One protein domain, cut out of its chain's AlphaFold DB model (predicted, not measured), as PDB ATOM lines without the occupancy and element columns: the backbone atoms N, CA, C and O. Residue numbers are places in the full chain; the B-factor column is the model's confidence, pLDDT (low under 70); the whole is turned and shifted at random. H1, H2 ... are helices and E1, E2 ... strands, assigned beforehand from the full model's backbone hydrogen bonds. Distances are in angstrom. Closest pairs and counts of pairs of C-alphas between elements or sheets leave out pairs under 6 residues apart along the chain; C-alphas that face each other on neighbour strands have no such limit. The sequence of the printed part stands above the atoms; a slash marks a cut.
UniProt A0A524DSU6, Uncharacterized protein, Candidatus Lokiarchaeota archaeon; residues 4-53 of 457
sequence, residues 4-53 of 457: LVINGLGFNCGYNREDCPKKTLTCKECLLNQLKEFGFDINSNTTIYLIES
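Overview. This is residues 4 to 53 of the 457 residues of an uncharacterized protein of Candidatus Lokiarchaeota archaeon (UniProt A0A524DSU6). A small antiparallel sheet, E2 - E1 - E3, has one helix, H1, slantwise over one face; the other face is bare. A long loop, residues 13 to 26, joins E2 to H1. The printed part has 50 residues, under half in named elements, ordered E1, E2, H1, E3; the class is mixed. It is compact, radius of gyration of the C-alphas 11.0 A, spanning 29 by 24 by 15 A.

Along the chain. E1 is residues 4 to 6, from C-alpha 4 at (34.567, -25.995, 21.550); E2 is residues 9 to 12; E3 is residues 48 to 51, and its last C-alpha, C-alpha 51, is at (34.582, -30.418, 18.370). H1, residues 27 to 37, measures 15.4 A.

Arrangement. In the hairpin E1 and E2, N 4 and O 11 are 2.8 A apart; between antiparallel E1 and E3, N 5 and O 49 are 2.9 A apart. H1 is on the sheet, and its height over the sheet is 10.3 A, with the local plane fitted to only 6 C-alphas of the sheet. It lies over E1 and, only just, E3, with 3 C-alphas. The closest C-alphas of H1 and E3, Lys 28 and Ile 48, are 6.7 A apart. E2, H1 and E3 form a split strand-helix-strand unit, two strands that run the same way with a helix between them along the chain and E1 between them in the sheet, and its crossover is right-handed. In H1 every O i to N i+4 pair is within hydrogen-bond range.

Size, cuts and confidence. The C-alphas farthest apart, Gly 39 and Ser 53, are 29.8 A apart. The printed part has no cut. The link E2 to H1 is long. Residues 8, 23 to 24, 41 and 43 to 45 have pLDDT under 70.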
ATOM      1  N   LEU A   4      35.712 -25.793  20.672       81.25
ATOM      2  CA  LEU A   4      34.567 -25.995  21.550       81.25
ATOM      3  C   LEU A   4      33.357 -25.257  20.967       81.25
ATOM      4  O   LEU A   4      33.519 -24.220  20.334       81.25
ATOM      5  N   VAL A   5      32.148 -25.767  21.186       77.44
ATOM      6  CA  VAL A   5      30.902 -25.024  20.942       77.44
ATOM      7  C   VAL A   5      30.273 -24.702  22.285       77.44
ATOM      8  O   VAL A   5      29.999 -25.624  23.054       77.44
ATOM      9  N   ILE A   6      30.017 -23.422  22.548       79.81
ATOM     10  CA  ILE A   6      29.361 -22.922  23.760       79.81
ATOM     11  C   ILE A   6      28.038 -22.294  23.345       79.81
ATOM     12  O   ILE A   6      28.024 -21.244  22.709       79.81
ATOM     13  N   ASN A   7      26.919 -22.947  23.659       71.81
ATOM     14  CA  ASN A   7      25.579 -22.470  23.276       71.81
ATOM     15  C   ASN A   7      25.451 -22.106  21.773       71.81
ATOM     16  O   ASN A   7      24.717 -21.191  21.409       71.81
ATOM     17  N   GLY A   8      26.169 -22.821  20.899       66.56
ATOM     18  CA  GLY A   8      26.203 -22.588  19.446       66.56
ATOM     19  C   GLY A   8      27.336 -21.677  18.954       66.56
ATOM     20  O   GLY A   8      27.542 -21.577  17.750       66.56
ATOM     21  N   LEU A   9      28.104 -21.048  19.847       72.00
ATOM     22  CA  LEU A   9      29.249 -20.216  19.479       72.00
ATOM     23  C   LEU A   9      30.536 -21.039  19.473       72.00
ATOM     24  O   LEU A   9      30.875 -21.690  20.462       72.00
ATOM     25  N   GLY A  10      31.254 -21.005  18.352       77.25
ATOM     26  CA  GLY A  10      32.565 -21.631  18.224       77.25
ATOM     27  C   GLY A  10      33.612 -20.897  19.061       77.25
ATOM     28  O   GLY A  10      33.762 -19.683  18.962       77.25
ATOM     29  N   PHE A  11      34.359 -21.643  19.863       81.25
ATOM     30  CA  PHE A  11      35.434 -21.151  20.708       81.25
ATOM     31  C   PHE A  11      36.701 -21.964  20.445       81.25
ATOM     32  O   PHE A  11      36.715 -23.184  20.607       81.25
ATOM     33  N   ASN A  12      37.774 -21.293  20.039       82.62
ATOM     34  CA  ASN A  12      39.093 -21.904  19.928       82.62
ATOM     35  C   ASN A  12      39.873 -21.586  21.202       82.62
ATOM     36  O   ASN A  12      40.131 -20.417  21.476       82.62
ATOM     37  N   CYS A  13      40.266 -22.605  21.969       80.31
ATOM     38  CA  CYS A  13      41.009 -22.356  23.205       80.31
ATOM     39  C   CYS A  13      42.486 -21.990  22.971       80.31
ATOM     40  O   CYS A  13      43.191 -21.703  23.932       80.31
ATOM     41  N   GLY A  14      42.972 -22.028  21.724       80.56
ATOM     42  CA  GLY A  14      44.342 -21.656  21.356       80.56
ATOM     43  C   GLY A  14      45.403 -22.721  21.652       80.56
ATOM     44  O   GLY A  14      46.532 -22.591  21.190       80.56
ATOM     45  N   TYR A  15      45.049 -23.803  22.351       81.44
ATOM     46  CA  TYR A  15      45.968 -24.892  22.691       81.44
ATOM     47  C   TYR A  15      45.693 -26.158  21.872       81.44
ATOM     48  O   TYR A  15      44.553 -26.479  21.511       81.44
ATOM     49  N   ASN A  16      46.749 -26.922  21.596       80.06
ATOM     50  CA  ASN A  16      46.614 -28.322  21.204       80.06
ATOM     51  C   ASN A  16      46.370 -29.182  22.446       80.06
ATOM     52  O   ASN A  16      46.782 -28.834  23.550       80.06
ATOM     53  N   ARG A  17      45.699 -30.325  22.265       76.31
ATOM     54  CA  ARG A  17      45.365 -31.230  23.375       76.31
ATOM     55  C   ARG A  17      46.622 -31.755  24.085       76.31
ATOM     56  O   ARG A  17      46.603 -31.924  25.298       76.31
ATOM     57  N   GLU A  18      47.704 -31.957  23.336       79.12
ATOM     58  CA  GLU A  18      48.995 -32.467  23.825       79.12
ATOM     59  C   GLU A  18      49.819 -31.399  24.568       79.12
ATOM     60  O   GLU A  18      50.485 -31.706  25.565       79.12
ATOM     61  N   ASP A  19      49.671 -30.140  24.148       81.56
ATOM     62  CA  ASP A  19      50.412 -28.971  24.643       81.56
ATOM     63  C   ASP A  19      49.636 -28.177  25.706       81.56
ATOM     64  O   ASP A  19      50.043 -27.090  26.115       81.56
ATOM     65  N   CYS A  20      48.480 -28.684  26.144       79.50
ATOM     66  CA  CYS A  20      47.632 -27.977  27.092       79.50
ATOM     67  C   CYS A  20      48.324 -27.892  28.468       79.50
ATOM     68  O   CYS A  20      48.621 -28.933  29.059       79.50
ATOM     69  N   PRO A  21      48.531 -26.687  29.036       76.94
ATOM     70  CA  PRO A  21      49.197 -26.521  30.331       76.94
ATOM     71  C   PRO A  21      48.364 -27.051  31.511       76.94
ATOM     72  O   PRO A  21      48.894 -27.278  32.594       76.94
ATOM     73  N   LYS A  22      47.059 -27.286  31.312       77.25
ATOM     74  CA  LYS A  22      46.114 -27.766  32.333       77.25
ATOM     75  C   LYS A  22      45.717 -29.234  32.094       77.25
ATOM     76  O   LYS A  22      44.533 -29.545  32.025       77.25
ATOM     77  N   LYS A  23      46.698 -30.141  31.961       68.31
ATOM     78  CA  LYS A  23      46.483 -31.575  31.630       68.31
ATOM     79  C   LYS A  23      45.582 -32.338  32.612       68.31
ATOM     80  O   LYS A  23      45.026 -33.365  32.241       68.31
ATOM     81  N   THR A  24      45.449 -31.858  33.848       63.72
ATOM     82  CA  THR A  24      44.661 -32.497  34.915       63.72
ATOM     83  C   THR A  24      43.182 -32.105  34.921       63.72
ATOM     84  O   THR A  24      42.385 -32.812  35.529       63.72
ATOM     85  N   LEU A  25      42.799 -31.012  34.251       70.81
ATOM     86  CA  LEU A  25      41.411 -30.548  34.163       70.81
ATOM     87  C   LEU A  25      40.781 -30.967  32.839       70.81
ATOM     88  O   LEU A  25      41.413 -30.921  31.780       70.81
ATOM     89  N   THR A  26      39.491 -31.300  32.868       81.31
ATOM     90  CA  THR A  26      38.755 -31.491  31.617       81.31
ATOM     91  C   THR A  26      38.633 -30.150  30.879       81.31
ATOM     92  O   THR A  26      38.481 -29.090  31.492       81.31
ATOM     93  N   CYS A  27      38.671 -30.161  29.537       81.12
ATOM     94  CA  CYS A  27      38.547 -28.929  28.735       81.12
ATOM     95  C   CYS A  27      37.269 -28.138  29.070       81.12
ATOM     96  O   CYS A  27      37.273 -26.911  29.034       81.12
ATOM     97  N   LYS A  28      36.193 -28.844  29.441       82.12
ATOM     98  CA  LYS A  28      34.924 -28.254  29.874       82.12
ATOM     99  C   LYS A  28      35.078 -27.454  31.169       82.12
ATOM    100  O   LYS A  28      34.650 -26.308  31.212       82.12
ATOM    101  N   GLU A  29      35.688 -28.025  32.203       82.94
ATOM    102  CA  GLU A  29      35.894 -27.339  33.489       82.94
ATOM    103  C   GLU A  29      36.820 -26.135  33.345       82.94
ATOM    104  O   GLU A  29      36.537 -25.070  33.885       82.94
ATOM    105  N   CYS A  30      37.891 -26.273  32.558       83.75
ATOM    106  CA  CYS A  30      38.792 -25.161  32.273       83.75
ATOM    107  C   CYS A  30      38.050 -23.981  31.631       83.75
ATOM    108  O   CYS A  30      38.240 -22.838  32.045       83.75
ATOM    109  N   LEU A  31      37.199 -24.261  30.641       83.50
ATOM    110  CA  LEU A  31      36.417 -23.246  29.940       83.50
ATOM    111  C   LEU A  31      35.381 -22.587  30.855       83.50
ATOM    112  O   LEU A  31      35.229 -21.371  30.835       83.50
ATOM    113  N   LEU A  32      34.692 -23.384  31.678       83.81
ATOM    114  CA  LEU A  32      33.733 -22.871  32.655       83.81
ATOM    115  C   LEU A  32      34.407 -21.941  33.667       83.81
ATOM    116  O   LEU A  32      33.861 -20.892  33.990       83.81
ATOM    117  N   ASN A  33      35.601 -22.292  34.143       84.50
ATOM    118  CA  ASN A  33      36.347 -21.436  35.060       84.50
ATOM    119  C   ASN A  33      36.781 -20.131  34.380       84.50
ATOM    120  O   ASN A  33      36.572 -19.069  34.950       84.50
ATOM    121  N   GLN A  34      37.282 -20.190  33.141       83.56
ATOM    122  CA  GLN A  34      37.648 -18.985  32.384       83.56
ATOM    123  C   GLN A  34      36.454 -18.061  32.142       83.56
ATOM    124  O   GLN A  34      36.543 -16.860  32.361       83.56
ATOM    125  N   LEU A  35      35.320 -18.604  31.705       82.62
ATOM    126  CA  LEU A  35      34.114 -17.811  31.481       82.62
ATOM    127  C   LEU A  35      33.630 -17.143  32.781       82.62
ATOM    128  O   LEU A  35      33.268 -15.969  32.752       82.62
ATOM    129  N   LYS A  36      33.698 -17.841  33.922       84.19
ATOM    130  CA  LYS A  36      33.405 -17.250  35.238       84.19
ATOM    131  C   LYS A  36      34.390 -16.140  35.609       84.19
ATOM    132  O   LYS A  36      33.961 -15.103  36.099       84.19
ATOM    133  N   GLU A  37      35.686 -16.331  35.355       86.06
ATOM    134  CA  GLU A  37      36.722 -15.307  35.577       86.06
ATOM    135  C   GLU A  37      36.478 -14.047  34.733       86.06
ATOM    136  O   GLU A  37      36.695 -12.936  35.209       86.06
ATOM    137  N   PHE A  38      35.957 -14.200  33.513       81.25
ATOM    138  CA  PHE A  38      35.548 -13.083  32.656       81.25
ATOM    139  C   PHE A  38      34.202 -12.450  33.048       81.25
ATOM    140  O   PHE A  38      33.720 -11.559  32.351       81.25
ATOM    141  N   GLY A  39      33.586 -12.889  34.148       78.00
ATOM    142  CA  GLY A  39      32.318 -12.349  34.637       78.00
ATOM    143  C   GLY A  39      31.089 -12.832  33.864       78.00
ATOM    144  O   GLY A  39      30.017 -12.249  34.015       78.00
ATOM    145  N   PHE A  40      31.208 -13.883  33.044       76.38
ATOM    146  CA  PHE A  40      30.033 -14.509  32.445       76.38
ATOM    147  C   PHE A  40      29.303 -15.349  33.485       76.38
ATOM    148  O   PHE A  40      29.884 -16.232  34.124       76.38
ATOM    149  N   ASP A  41      28.001 -15.114  33.602       66.31
ATOM    150  CA  ASP A  41      27.138 -15.916  34.453       66.31
ATOM    151  C   ASP A  41      26.799 -17.235  33.748       66.31
ATOM    152  O   ASP A  41      26.011 -17.290  32.795       66.31
ATOM    153  N   ILE A  42      27.481 -18.307  34.156       71.69
ATOM    154  CA  ILE A  42      27.301 -19.630  33.563       71.69
ATOM    155  C   ILE A  42      26.239 -20.383  34.344       71.69
ATOM    156  O   ILE A  42      26.505 -21.053  35.344       71.69
ATOM    157  N   ASN A  43      25.027 -20.319  33.820       65.00
ATOM    158  CA  ASN A  43      23.914 -21.133  34.271       65.00
ATOM    159  C   ASN A  43      24.136 -22.626  33.955       65.00
ATOM    160  O   ASN A  43      24.803 -23.000  32.984       65.00
ATOM    161  N   SER A  44      23.517 -23.501  34.757       59.72
ATOM    162  CA  SER A  44      23.576 -24.971  34.629       59.72
ATOM    163  C   SER A  44      23.126 -25.502  33.261       59.72
ATOM    164  O   SER A  44      23.362 -26.662  32.932       59.72
ATOM    165  N   ASN A  45      22.486 -24.651  32.460       61.34
ATOM    166  CA  ASN A  45      21.979 -24.967  31.133       61.34
ATOM    167  C   ASN A  45      22.999 -24.712  30.012       61.34
ATOM    168  O   ASN A  45      22.704 -25.017  28.857       61.34
ATOM    169  N   THR A  46      24.184 -24.174  30.322       70.19
ATOM    170  CA  THR A  46      25.226 -23.933  29.319       70.19
ATOM    171  C   THR A  46      25.741 -25.255  28.756       70.19
ATOM    172  O   THR A  46      26.385 -26.057  29.441       70.19
ATOM    173  N   THR A  47      25.459 -25.490  27.475       74.31
ATOM    174  CA  THR A  47      25.936 -26.678  26.764       74.31
ATOM    175  C   THR A  47      27.310 -26.409  26.162       74.31
ATOM    176  O   THR A  47      27.483 -25.441  25.420       74.31
ATOM    177  N   ILE A  48      28.275 -27.275  26.481       79.81
ATOM    178  CA  ILE A  48      29.643 -27.220  25.959       79.81
ATOM    179  C   ILE A  48      29.935 -28.540  25.258       79.81
ATOM    180  O   ILE A  48      29.884 -29.597  25.891       79.81
ATOM    181  N   TYR A  49      30.273 -28.469  23.973       80.06
ATOM    182  CA  TYR A  49      30.674 -29.626  23.177       80.06
ATOM    183  C   TYR A  49      32.112 -29.471  22.702       80.06
ATOM    184  O   TYR A  49      32.498 -28.410  22.221       80.06
ATOM    185  N   LEU A  50      32.893 -30.544  22.799       80.12
ATOM    186  CA  LEU A  50      34.217 -30.625  22.191       80.12
ATOM    187  C   LEU A  50      34.074 -31.012  20.714       80.12
ATOM    188  O   LEU A  50      33.563 -32.099  20.419       80.12
ATOM    189  N   ILE A  51      34.536 -30.151  19.808       81.06
ATOM    190  CA  ILE A  51      34.582 -30.418  18.370       81.06
ATOM    191  C   ILE A  51      35.898 -31.119  18.053       81.06
ATOM    192  O   ILE A  51      36.973 -30.525  18.106       81.06
ATOM    193  N   GLU A  52      35.798 -32.396  17.714       78.44
ATOM    194  CA  GLU A  52      36.951 -33.218  17.332       78.44
ATOM    195  C   GLU A  52      37.073 -33.343  15.807       78.44
ATOM    196  O   GLU A  52      38.154 -33.613  15.295       78.44
ATOM    197  N   SER A  53      35.982 -33.104  15.070       82.50
ATOM    198  CA  SER A  53      35.928 -33.207  13.611       82.50
ATOM    199  C   SER A  53      34.855 -32.289  13.013       82.50
ATOM    200  O   SER A  53      33.934 -31.842  13.708       82.50
TER     201      SER A  53